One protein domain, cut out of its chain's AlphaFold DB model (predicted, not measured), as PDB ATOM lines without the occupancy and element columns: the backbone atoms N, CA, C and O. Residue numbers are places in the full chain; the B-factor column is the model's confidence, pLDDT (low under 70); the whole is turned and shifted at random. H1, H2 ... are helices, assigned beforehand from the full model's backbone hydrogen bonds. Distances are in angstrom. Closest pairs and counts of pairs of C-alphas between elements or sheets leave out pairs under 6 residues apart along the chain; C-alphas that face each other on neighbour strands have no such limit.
ATOM      1  N   GLU A  22     191.902  -3.298 326.203       63.41
ATOM      2  CA  GLU A  22     191.719  -2.730 324.869       63.41
ATOM      3  C   GLU A  22     190.342  -3.068 324.292       63.41
ATOM      4  O   GLU A  22     189.712  -2.207 323.675       63.41
ATOM      5  N   TRP A  23     189.836  -4.290 324.511       70.25
ATOM      6  CA  TRP A  23     188.478  -4.642 324.093       70.25
ATOM      7  C   TRP A  23     187.439  -3.809 324.812       70.25
ATOM      8  O   TRP A  23     186.526  -3.267 324.195       70.25
ATOM      9  N   LYS A  24     187.591  -3.684 326.129       76.88
ATOM     10  CA  LYS A  24     186.697  -2.862 326.933       76.88
ATOM     11  C   LYS A  24     186.701  -1.425 326.402       76.88
ATOM     12  O   LYS A  24     185.649  -0.883 326.091       76.88
ATOM     13  N   SER A  25     187.866  -0.846 326.126       78.00
ATOM     14  CA  SER A  25     187.938   0.487 325.513       78.00
ATOM     15  C   SER A  25     187.175   0.585 324.183       78.00
ATOM     16  O   SER A  25     186.361   1.488 324.005       78.00
ATOM     17  N   VAL A  26     187.360  -0.365 323.263       74.69
ATOM     18  CA  VAL A  26     186.662  -0.330 321.966       74.69
ATOM     19  C   VAL A  26     185.162  -0.573 322.112       74.69
ATOM     20  O   VAL A  26     184.370   0.084 321.445       74.69
ATOM     21  N   CYS A  27     184.742  -1.495 322.979       81.06
ATOM     22  CA  CYS A  27     183.330  -1.699 323.283       81.06
ATOM     23  C   CYS A  27     182.688  -0.420 323.812       81.06
ATOM     24  O   CYS A  27     181.551  -0.119 323.462       81.06
ATOM     25  N   LEU A  28     183.409   0.326 324.650       87.56
ATOM     26  CA  LEU A  28     182.939   1.608 325.142       87.56
ATOM     27  C   LEU A  28     182.769   2.613 323.994       87.56
ATOM     28  O   LEU A  28     181.686   3.178 323.879       87.56
ATOM     29  N   GLU A  29     183.755   2.757 323.104       85.00
ATOM     30  CA  GLU A  29     183.641   3.618 321.909       85.00
ATOM     31  C   GLU A  29     182.451   3.216 321.017       85.00
ATOM     32  O   GLU A  29     181.691   4.070 320.562       85.00
ATOM     33  N   ILE A  30     182.222   1.913 320.811       83.12
ATOM     34  CA  ILE A  30     181.064   1.410 320.051       83.12
ATOM     35  C   ILE A  30     179.749   1.806 320.732       83.12
ATOM     36  O   ILE A  30     178.797   2.210 320.061       83.12
ATOM     37  N   LEU A  31     179.670   1.692 322.060       88.69
ATOM     38  CA  LEU A  31     178.481   2.096 322.808       88.69
ATOM     39  C   LEU A  31     178.273   3.613 322.801       88.69
ATOM     40  O   LEU A  31     177.126   4.059 322.832       88.69
ATOM     41  N   GLU A  32     179.337   4.411 322.752       89.56
ATOM     42  CA  GLU A  32     179.250   5.866 322.603       89.56
ATOM     43  C   GLU A  32     178.701   6.259 321.228       89.56
ATOM     44  O   GLU A  32     177.767   7.062 321.155       89.56
ATOM     45  N   ASP A  33     179.184   5.624 320.158       85.88
ATOM     46  CA  ASP A  33     178.644   5.796 318.805       85.88
ATOM     47  C   ASP A  33     177.173   5.350 318.730       85.88
ATOM     48  O   ASP A  33     176.320   6.066 318.192       85.88
ATOM     49  N   TYR A  34     176.833   4.204 319.332       87.38
ATOM     50  CA  TYR A  34     175.450   3.731 319.454       87.38
ATOM     51  C   TYR A  34     174.563   4.756 320.169       87.38
ATOM     52  O   TYR A  34     173.469   5.091 319.705       87.38
ATOM     53  N   ARG A  35     175.045   5.289 321.292       90.44
ATOM     54  CA  ARG A  35     174.353   6.285 322.110       90.44
ATOM     55  C   ARG A  35     174.108   7.575 321.325       90.44
ATOM     56  O   ARG A  35     173.000   8.114 321.393       90.44
ATOM     57  N   ALA A  36     175.093   8.047 320.560       88.06
ATOM     58  CA  ALA A  36     174.956   9.211 319.688       88.06
ATOM     59  C   ALA A  36     173.927   8.963 318.574       88.06
ATOM     60  O   ALA A  36     172.994   9.749 318.407       88.06
ATOM     61  N   SER A  37     174.023   7.821 317.887       85.62
ATOM     62  CA  SER A  37     173.084   7.424 316.831       85.62
ATOM     63  C   SER A  37     171.641   7.334 317.345       85.62
ATOM     64  O   SER A  37     170.712   7.883 316.743       85.62
ATOM     65  N   LYS A  38     171.432   6.734 318.526       88.56
ATOM     66  CA  LYS A  38     170.109   6.669 319.162       88.56
ATOM     67  C   LYS A  38     169.570   8.041 319.540       88.56
ATOM     68  O   LYS A  38     168.386   8.287 319.307       88.56
ATOM     69  N   ALA A  39     170.406   8.933 320.072       88.75
ATOM     70  CA  ALA A  39     170.005  10.307 320.373       88.75
ATOM     71  C   ALA A  39     169.475  11.011 319.112       88.75
ATOM     72  O   ALA A  39     168.347  11.509 319.124       88.75
ATOM     73  N   THR A  40     170.221  10.935 318.003       87.56
ATOM     74  CA  THR A  40     169.815  11.489 316.703       87.56
ATOM     75  C   THR A  40     168.513  10.869 316.195       87.56
ATOM     76  O   THR A  40     167.581  11.598 315.867       87.56
ATOM     77  N   SER A  41     168.404   9.536 316.188       85.38
ATOM     78  CA  SER A  41     167.222   8.830 315.663       85.38
ATOM     79  C   SER A  41     165.929   9.137 316.426       85.38
ATOM     80  O   SER A  41     164.846   9.125 315.848       85.38
ATOM     81  N   LEU A  42     166.034   9.426 317.726       88.94
ATOM     82  CA  LEU A  42     164.897   9.726 318.593       88.94
ATOM     83  C   LEU A  42     164.614  11.231 318.709       88.94
ATOM     84  O   LEU A  42     163.733  11.610 319.479       88.94
ATOM     85  N   GLY A  43     165.374  12.087 318.012       87.81
ATOM     86  CA  GLY A  43     165.266  13.544 318.136       87.81
ATOM     87  C   GLY A  43     165.580  14.057 319.546       87.81
ATOM     88  O   GLY A  43     165.021  15.063 319.980       87.81
ATOM     89  N   LYS A  44     166.431  13.347 320.296       84.38
ATOM     90  CA  LYS A  44     166.814  13.692 321.672       84.38
ATOM     91  C   LYS A  44     168.202  14.321 321.697       84.38
ATOM     92  O   LYS A  44     169.088  13.907 320.961       84.38
ATOM     93  N   SER A  45     168.417  15.266 322.612       79.50
ATOM     94  CA  SER A  45     169.742  15.859 322.839       79.50
ATOM     95  C   SER A  45     170.735  14.860 323.437       79.50
ATOM     96  O   SER A  45     171.919  14.898 323.121       79.50
ATOM     97  N   VAL A  46     170.257  13.958 324.301       85.06
ATOM     98  CA  VAL A  46     171.079  12.946 324.968       85.06
ATOM     99  C   VAL A  46     170.312  11.634 325.074       85.06
ATOM    100  O   VAL A  46     169.166  11.593 325.524       85.06
ATOM    101  N   TYR A  47     170.978  10.539 324.724       90.50
ATOM    102  CA  TYR A  47     170.564   9.188 325.085       90.50
ATOM    103  C   TYR A  47     171.392   8.750 326.298       90.50
ATOM    104  O   TYR A  47     172.608   8.792 326.225       90.50
ATOM    105  N   GLY A  48     170.805   8.460 327.460       91.44
ATOM    106  CA  GLY A  48     171.572   8.231 328.702       91.44
ATOM    107  C   GLY A  48     172.153   6.815 328.837       91.44
ATOM    108  O   GLY A  48     171.629   5.876 328.245       91.44
ATOM    109  N   TRP A  49     173.172   6.631 329.690       93.06
ATOM    110  CA  TRP A  49     173.747   5.303 329.991       93.06
ATOM    111  C   TRP A  49     172.743   4.322 330.605       93.06
ATOM    112  O   TRP A  49     172.851   3.122 330.379       93.06
ATOM    113  N   GLN A  50     171.736   4.823 331.324       91.62
ATOM    114  CA  GLN A  50     170.614   4.004 331.786       91.62
ATOM    115  C   GLN A  50     169.828   3.398 330.615       91.62
ATOM    116  O   GLN A  50     169.488   2.224 330.653       91.62
ATOM    117  N   ALA A  51     169.590   4.169 329.553       91.00
ATOM    118  CA  ALA A  51     168.856   3.686 328.389       91.00
ATOM    119  C   ALA A  51     169.685   2.663 327.587       91.00
ATOM    120  O   ALA A  51     169.166   1.617 327.214       91.00
ATOM    121  N   VAL A  52     170.994   2.907 327.430       91.81
ATOM    122  CA  VAL A  52     171.934   1.931 326.839       91.81
ATOM    123  C   VAL A  52     171.944   0.625 327.637       91.81
ATOM    124  O   VAL A  52     171.847  -0.456 327.064       91.81
ATOM    125  N   ARG A  53     172.019   0.718 328.968       93.31
ATOM    126  CA  ARG A  53     171.936  -0.438 329.862       93.31
ATOM    127  C   ARG A  53     170.648  -1.227 329.636       93.31
ATOM    128  O   ARG A  53     170.682  -2.453 329.587       93.31
ATOM    129  N   ASP A  54     169.513  -0.538 329.564       90.00
ATOM    130  CA  ASP A  54     168.209  -1.190 329.444       90.00
ATOM    131  C   ASP A  54     168.050  -1.895 328.093       90.00
ATOM    132  O   ASP A  54     167.429  -2.955 328.042       90.00
ATOM    133  N   ASP A  55     168.652  -1.356 327.030       90.44
ATOM    134  CA  ASP A  55     168.724  -2.010 325.723       90.44
ATOM    135  C   ASP A  55     169.604  -3.271 325.759       90.44
ATOM    136  O   ASP A  55     169.166  -4.315 325.276       90.44
ATOM    137  N   ILE A  56     170.782  -3.219 326.399       90.50
ATOM    138  CA  ILE A  56     171.655  -4.395 326.601       90.50
ATOM    139  C   ILE A  56     170.893  -5.507 327.333       90.50
ATOM    140  O   ILE A  56     170.875  -6.659 326.899       90.50
ATOM    141  N   MET A  57     170.224  -5.163 328.437       88.94
ATOM    142  CA  MET A  57     169.481  -6.144 329.230       88.94
ATOM    143  C   MET A  57     168.227  -6.654 328.514       88.94
ATOM    144  O   MET A  57     167.827  -7.795 328.735       88.94
ATOM    145  N   ARG A  58     167.602  -5.839 327.654       85.69
ATOM    146  CA  ARG A  58     166.476  -6.279 326.820       85.69
ATOM    147  C   ARG A  58     166.932  -7.305 325.786       85.69
ATOM    148  O   ARG A  58     166.304  -8.352 325.700       85.69
ATOM    149  N   ALA A  59     168.035  -7.042 325.084       81.56
ATOM    150  CA  ALA A  59     168.613  -7.994 324.135       81.56
ATOM    151  C   ALA A  59     168.944  -9.332 324.814       81.56
ATOM    152  O   ALA A  59     168.610 -10.397 324.304       81.56
ATOM    153  N   TYR A  60     169.504  -9.285 326.026       80.56
ATOM    154  CA  TYR A  60     169.753 -10.487 326.823       80.56
ATOM    155  C   TYR A  60     168.474 -11.275 327.162       80.56
ATOM    156  O   TYR A  60     168.452 -12.502 327.040       80.56
ATOM    157  N   ASP A  61     167.407 -10.592 327.589       76.44
ATOM    158  CA  ASP A  61     166.139 -11.248 327.932       76.44
ATOM    159  C   ASP A  61     165.479 -11.907 326.703       76.44
ATOM    160  O   ASP A  61     164.854 -12.969 326.830       76.44
ATOM    161  N   ASP A  62     165.656 -11.324 325.513       69.75
ATOM    162  CA  ASP A  62     165.122 -11.845 324.250       69.75
ATOM    163  C   ASP A  62     165.791 -13.177 323.831       69.75
ATOM    164  O   ASP A  62     165.135 -14.028 323.224       69.75
ATOM    165  N   HIS A  63     167.035 -13.448 324.262       62.31
ATOM    166  CA  HIS A  63     167.771 -14.709 324.012       62.31
ATOM    167  C   HIS A  63     167.413 -15.877 324.947       62.31
ATOM    168  O   HIS A  63     168.130 -16.875 325.043       62.31
ATOM    169  N   GLY A  64     166.266 -15.807 325.624       54.12
ATOM    170  CA  GLY A  64     165.679 -16.950 326.336       54.12
ATOM    171  C   GLY A  64     165.978 -17.013 327.836       54.12
ATOM    172  O   GLY A  64     165.495 -17.926 328.521       54.12
ATOM    173  N   ALA A  65     166.678 -16.025 328.396       53.19
ATOM    174  CA  ALA A  65     166.712 -15.829 329.836       53.19
ATOM    175  C   ALA A  65     165.376 -15.214 330.283       53.19
ATOM    176  O   ALA A  65     165.140 -14.018 330.178       53.19
ATOM    177  N   ARG A  66     164.454 -16.038 330.798       48.06
ATOM    178  CA  ARG A  66     163.210 -15.567 331.441       48.06
ATOM    179  C   ARG A  66     163.509 -14.846 332.767       48.06
ATOM    180  O   ARG A  66     163.056 -15.277 333.827       48.06
ATOM    181  N   THR A  67     164.240 -13.740 332.748       51.03
ATOM    182  CA  THR A  67     164.437 -12.852 333.897       51.03
ATOM    183  C   THR A  67     163.299 -11.834 333.950       51.03
ATOM    184  O   THR A  67     163.474 -10.638 333.779       51.03
ATOM    185  N   LYS A  68     162.075 -12.311 334.223       47.97
ATOM    186  CA  LYS A  68     160.846 -11.488 334.288       47.97
ATOM    187  C   LYS A  68     160.797 -10.445 335.428       47.97
ATOM    188  O   LYS A  68     159.732  -9.899 335.693       47.97
ATOM    189  N   SER A  69     161.897 -10.148 336.123       56.28
ATOM    190  CA  SER A  69     161.908  -9.176 337.225       56.28
ATOM    191  C   SER A  69     162.970  -8.102 337.013       56.28
ATOM    192  O   SER A  69     164.161  -8.410 337.025       56.28
ATOM    193  N   ILE A  70     162.532  -6.843 336.916       53.81
ATOM    194  CA  ILE A  70     163.377  -5.642 336.793       53.81
ATOM    195  C   ILE A  70     164.485  -5.616 337.863       53.81
ATOM    196  O   ILE A  70     165.629  -5.324 337.534       53.81
ATOM    197  N   GLY A  71     164.190  -6.043 339.098       55.44
ATOM    198  CA  GLY A  71     165.173  -6.091 340.191       55.44
ATOM    199  C   GLY A  71     166.363  -7.027 339.950       55.44
ATOM    200  O   GLY A  71     167.453  -6.742 340.418       55.44
ATOM    201  N   ARG A  72     166.206  -8.091 339.147       67.81
ATOM    202  CA  ARG A  72     167.329  -8.980 338.793       67.81
ATOM    203  C   ARG A  72     168.233  -8.393 337.721       67.81
ATOM    204  O   ARG A  72     169.362  -8.842 337.591       67.81
ATOM    205  N   ARG A  73     167.763  -7.418 336.937       75.00
ATOM    206  CA  ARG A  73     168.616  -6.787 335.925       75.00
ATOM    207  C   ARG A  73     169.702  -5.943 336.587       75.00
ATOM    208  O   ARG A  73     170.817  -5.906 336.076       75.00
ATOM    209  N   ASP A  74     169.385  -5.263 337.694       77.69
ATOM    210  CA  ASP A  74     170.341  -4.391 338.398       77.69
ATOM    211  C   ASP A  74     171.477  -5.193 339.036       77.69
ATOM    212  O   ASP A  74     172.612  -4.720 339.051       77.69
ATOM    213  N   ASP A  75     171.206  -6.434 339.447       79.56
ATOM    214  CA  ASP A  75     172.226  -7.361 339.946       79.56
ATOM    215  C   ASP A  75     173.211  -7.806 338.847       79.56
ATOM    216  O   ASP A  75     174.390  -8.037 339.117       79.56
ATOM    217  N   LEU A  76     172.736  -7.933 337.600       83.75
ATOM    218  CA  LEU A  76     173.531  -8.416 336.464       83.75
ATOM    219  C   LEU A  76     174.350  -7.295 335.813       83.75
ATOM    220  O   LEU A  76     175.538  -7.466 335.545       83.75
ATOM    221  N   LEU A  77     173.722  -6.143 335.574       89.12
ATOM    222  CA  LEU A  77     174.362  -4.945 335.040       89.12
ATOM    223  C   LEU A  77     173.586  -3.724 335.534       89.12
ATOM    224  O   LEU A  77     172.484  -3.448 335.057       89.12
ATOM    225  N   SER A  78     174.134  -2.990 336.496       90.19
ATOM    226  CA  SER A  78     173.479  -1.811 337.067       90.19
ATOM    227  C   SER A  78     173.764  -0.540 336.259       90.19
ATOM    228  O   SER A  78     174.712  -0.447 335.476       90.19
ATOM    229  N   VAL A  79     172.973   0.506 336.507       89.69
ATOM    230  CA  VAL A  79     173.260   1.857 335.991       89.69
ATOM    231  C   VAL A  79     174.587   2.395 336.546       89.69
ATOM    232  O   VAL A  79     175.305   3.116 335.848       89.69
ATOM    233  N   GLY A  80     174.939   2.035 337.784       89.56
ATOM    234  CA  GLY A  80     176.226   2.383 338.391       89.56
ATOM    235  C   GLY A  80     177.401   1.753 337.647       89.56
ATOM    236  O   GLY A  80     178.384   2.440 337.379       89.56
ATOM    237  N   ASP A  81     177.261   0.493 337.228       92.94
ATOM    238  CA  ASP A  81     178.277  -0.216 336.444       92.94
ATOM    239  C   ASP A  81     178.527   0.469 335.101       92.94
ATOM    240  O   ASP A  81     179.676   0.729 334.761       92.94
ATOM    241  N   MET A  82     177.471   0.837 334.367       93.94
ATOM    242  CA  MET A  82     177.623   1.517 333.075       93.94
ATOM    243  C   MET A  82     178.225   2.917 333.211       93.94
ATOM    244  O   MET A  82     179.071   3.302 332.408       93.94
ATOM    245  N   ASN A  83     177.847   3.672 334.248       90.75
ATOM    246  CA  ASN A  83     178.468   4.970 334.515       90.75
ATOM    247  C   ASN A  83     179.934   4.835 334.951       90.75
ATOM    248  O   ASN A  83     180.762   5.657 334.563       90.75
ATOM    249  N   SER A  84     180.261   3.819 335.753       90.69
ATOM    250  CA  SER A  84     181.639   3.523 336.149       90.69
ATOM    251  C   SER A  84     182.473   3.127 334.939       90.69
ATOM    252  O   SER A  84     183.571   3.646 334.742       90.69
ATOM    253  N   TYR A  85     181.924   2.267 334.088       93.38
ATOM    254  CA  TYR A  85     182.567   1.806 332.873       93.38
ATOM    255  C   TYR A  85     182.847   2.960 331.907       93.38
ATOM    256  O   TYR A  85     183.974   3.107 331.448       93.38
ATOM    257  N   ALA A  86     181.885   3.866 331.718       90.50
ATOM    258  CA  ALA A  86     182.070   5.065 330.905       90.50
ATOM    259  C   ALA A  86     183.134   6.038 331.440       90.50
ATOM    260  O   ALA A  86     183.700   6.811 330.675       90.50
ATOM    261  N   ARG A  87     183.403   6.038 332.752       88.69
ATOM    262  CA  ARG A  87     184.410   6.921 333.367       88.69
ATOM    263  C   ARG A  87     185.793   6.290 333.458       88.69
ATOM    264  O   ARG A  87     186.786   6.999 333.375       88.69
ATOM    265  N   SER A  88     185.850   4.988 333.718       85.25
ATOM    266  CA  SER A  88     187.081   4.275 334.083       85.25
ATOM    267  C   SER A  88     187.559   3.282 333.027       85.25
ATOM    268  O   SER A  88     188.644   2.730 333.174       85.25
ATOM    269  N   GLY A  89     186.749   2.995 332.003       81.12
ATOM    270  CA  GLY A  89     187.030   1.959 331.007       81.12
ATOM    271  C   GLY A  89     187.010   0.532 331.567       81.12
ATOM    272  O   GLY A  89     187.324  -0.414 330.847       81.12
ATOM    273  N   SER A  90     186.637   0.343 332.838       81.56
ATOM    274  CA  SER A  90     186.688  -0.954 333.510       81.56
ATOM    275  C   SER A  90     185.305  -1.475 333.883       81.56
ATOM    276  O   SER A  90     184.471  -0.769 334.453       81.56
ATOM    277  N   LEU A  91     185.087  -2.751 333.574       85.62
ATOM    278  CA  LEU A  91     183.911  -3.525 333.945       85.62
ATOM    279  C   LEU A  91     184.349  -4.966 334.254       85.62
ATOM    280  O   LEU A  91     185.233  -5.511 333.581       85.62
ATOM    281  N   GLY A  92     183.775  -5.575 335.294       82.31
ATOM    282  CA  GLY A  92     184.088  -6.960 335.672       82.31
ATOM    283  C   GLY A  92     183.740  -7.946 334.543       82.31
ATOM    284  O   GLY A  92     182.771  -7.689 333.828       82.31
ATOM    285  N   PRO A  93     184.477  -9.064 334.369       74.56
ATOM    286  CA  PRO A  93     184.296  -9.968 333.226       74.56
ATOM    287  C   PRO A  93     182.854 -10.453 333.044       74.56
ATOM    288  O   PRO A  93     182.302 -10.346 331.955       74.56
ATOM    289  N   GLU A  94     182.196 -10.888 334.121       80.81
ATOM    290  CA  GLU A  94     180.808 -11.370 334.058       80.81
ATOM    291  C   GLU A  94     179.837 -10.302 333.539       80.81
ATOM    292  O   GLU A  94     178.974 -10.594 332.717       80.81
ATOM    293  N   LYS A  95     180.003  -9.049 333.981       88.31
ATOM    294  CA  LYS A  95     179.148  -7.928 333.568       88.31
ATOM    295  C   LYS A  95     179.466  -7.465 332.149       88.31
ATOM    296  O   LYS A  95     178.578  -7.101 331.384       88.31
ATOM    297  N   PHE A  96     180.746  -7.494 331.794       85.44
ATOM    298  CA  PHE A  96     181.207  -7.144 330.463       85.44
ATOM    299  C   PHE A  96     180.741  -8.150 329.400       85.44
ATOM    300  O   PHE A  96     180.472  -7.752 328.272       85.44
ATOM    301  N   GLY A  97     180.525  -9.415 329.770       79.06
ATOM    302  CA  GLY A  97     179.912 -10.412 328.891       79.06
ATOM    303  C   GLY A  97     178.570  -9.974 328.281       79.06
ATOM    304  O   GLY A  97     178.326 -10.221 327.101       79.06
ATOM    305  N   TYR A  98     177.729  -9.251 329.033       87.00
ATOM    306  CA  TYR A  98     176.466  -8.707 328.505       87.00
ATOM    307  C   TYR A  98     176.696  -7.618 327.451       87.00
ATOM    308  O   TYR A  98     176.031  -7.608 326.416       87.00
ATOM    309  N   VAL A  99     177.662  -6.725 327.694       88.06
ATOM    310  CA  VAL A  99     178.065  -5.676 326.742       88.06
ATOM    311  C   VAL A  99     178.591  -6.301 325.452       88.06
ATOM    312  O   VAL A  99     178.179  -5.918 324.359       88.06
ATOM    313  N   GLU A 100     179.474  -7.291 325.581       81.88
ATOM    314  CA  GLU A 100     180.062  -7.995 324.447       81.88
ATOM    315  C   GLU A 100     178.991  -8.700 323.598       81.88
ATOM    316  O   GLU A 100     179.000  -8.569 322.371       81.88
ATOM    317  N   SER A 101     178.060  -9.426 324.231       77.50
ATOM    318  CA  SER A 101     176.962 -10.107 323.527       77.50
ATOM    319  C   SER A 101     176.116  -9.113 322.740       77.50
ATOM    320  O   SER A 101     175.906  -9.290 321.542       77.50
ATOM    321  N   PHE A 102     175.721  -8.012 323.385       85.62
ATOM    322  CA  PHE A 102     174.942  -6.958 322.745       85.62
ATOM    323  C   PHE A 102     175.661  -6.366 321.524       85.62
ATOM    324  O   PHE A 102     175.062  -6.206 320.464       85.62
ATOM    325  N   ILE A 103     176.965  -6.096 321.621       80.31
ATOM    326  CA  ILE A 103     177.755  -5.565 320.498       80.31
ATOM    327  C   ILE A 103     177.862  -6.563 319.342       80.31
ATOM    328  O   ILE A 103     177.741  -6.163 318.180       80.31
ATOM    329  N   LYS A 104     178.047  -7.857 319.631       73.06
ATOM    330  CA  LYS A 104     178.054  -8.906 318.597       73.06
ATOM    331  C   LYS A 104     176.728  -8.968 317.842       73.06
ATOM    332  O   LYS A 104     176.731  -9.167 316.634       73.06
ATOM    333  N   GLU A 105     175.616  -8.749 318.531       73.62
ATOM    334  CA  GLU A 105     174.277  -8.732 317.935       73.62
ATOM    335  C   GLU A 105     173.947  -7.434 317.194       73.62
ATOM    336  O   GLU A 105     173.077  -7.436 316.328       73.62
ATOM    337  N   MET A 106     174.641  -6.333 317.493       70.56
ATOM    338  CA  MET A 106     174.544  -5.093 316.715       70.56
ATOM    339  C   MET A 106     175.310  -5.167 315.389       70.56
ATOM    340  O   MET A 106     174.919  -4.507 314.423       70.56
ATOM    341  N   ALA A 107     176.378  -5.970 315.324       57.09
ATOM    342  CA  ALA A 107     177.245  -6.119 314.150       57.09
ATOM    343  C   ALA A 107     176.538  -6.499 312.822       57.09
ATOM    344  O   ALA A 107     177.021  -6.065 311.776       57.09
ATOM    345  N   PRO A 108     175.405  -7.234 312.801       51.25
ATOM    346  CA  PRO A 108     174.625  -7.497 311.591       51.25
ATOM    347  C   PRO A 108     173.819  -6.290 311.078       51.25
ATOM    348  O   PRO A 108     173.358  -6.309 309.937       51.25
ATOM    349  N   SER A 109     173.605  -5.246 311.888       55.62
ATOM    350  CA  SER A 109     172.877  -4.051 311.443       55.62
ATOM    351  C   SER A 109     173.784  -3.147 310.593       55.62
ATOM    352  O   SER A 109     174.862  -2.740 311.032       55.62
TER     353      SER A 109
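This is residues 22 to 109 of the 331 residues of an uncharacterized protein of Maribius pelagius (UniProt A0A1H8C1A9). Picture a compact, rounded cluster of crossed helices: H1, the longest, makes one side, H5 crosses it steeply, and H2, nearest to the middle, crosses H5 nearly at a right angle. H4 makes another side and meets the first residues of H2, while the short H3 lies farthest from the middle. The printed part has 88 residues with five named helices, H1 to H5 in order along the chain, and no named strand; the class is all helix. The radius of gyration of the C-alphas is 12.6 A, and the spans are 31 by 28 by 26 A.

Start at H1, residues 22 to 41. With its residues 24 to 30 alone it touches H5, residues 93 to 106, the same way at a steep tilt of 49 degrees; the closest C-alphas, of Cys 27 and Glu 100, are 7.2 A apart. Look next at H2, residues 49 to 62, the hub, touching three helices. Its residues 49 to 52 alone only just touch residues 31 to 35 of H1, with 3 pairs of C-alphas within 8 A; the closest, of Arg 35 and Val 52, are 6.9 A apart, and the lines are about perpendicular at 81 degrees. Residues 56 to 60 of H2 alone touch residues 98 to 102 of H5, about perpendicular at 79 degrees; the closest C-alphas, of Ile 56 and Phe 102, are 5.7 A apart. Residues 49 to 53 of H2 alone touch H4, residues 79 to 88, opposite ways at a steep tilt of 61 degrees; the closest C-alphas, of Gln 50 and Val 79, are 5.4 A apart. H3, residues 70 to 76, is close to H2 but not clearly touching: the closest C-alphas, of Met 57 and Arg 73, are 6.8 A apart. H1 and H3 are apart. In H1, H2 and H4 every O i to N i+4 pair is within hydrogen-bond range; in H5 8 of 10 are, and in H3 1 of 3, beside 2 of 4 O i to N i+3 pairs.

Find C-alpha 22 at (191.719, -2.730, 324.869); from there H1 runs 28.6 A to C-alpha 41. H2 begins at C-alpha 49, (173.747, 5.303, 329.991), and is 20.0 A long. H3 measures 10.5 A and H4 14.2 A. H5 runs 19.8 A to C-alpha 106 at (174.544, -5.093, 316.715).

The two farthest C-alphas, of Gly 43 and Pro 93, are 33.8 A apart. The printed part has no cut and no long link. Check the B-factor column: pLDDT is under 70 at residue 22, residues 62 to 72 and residues 107 to 109.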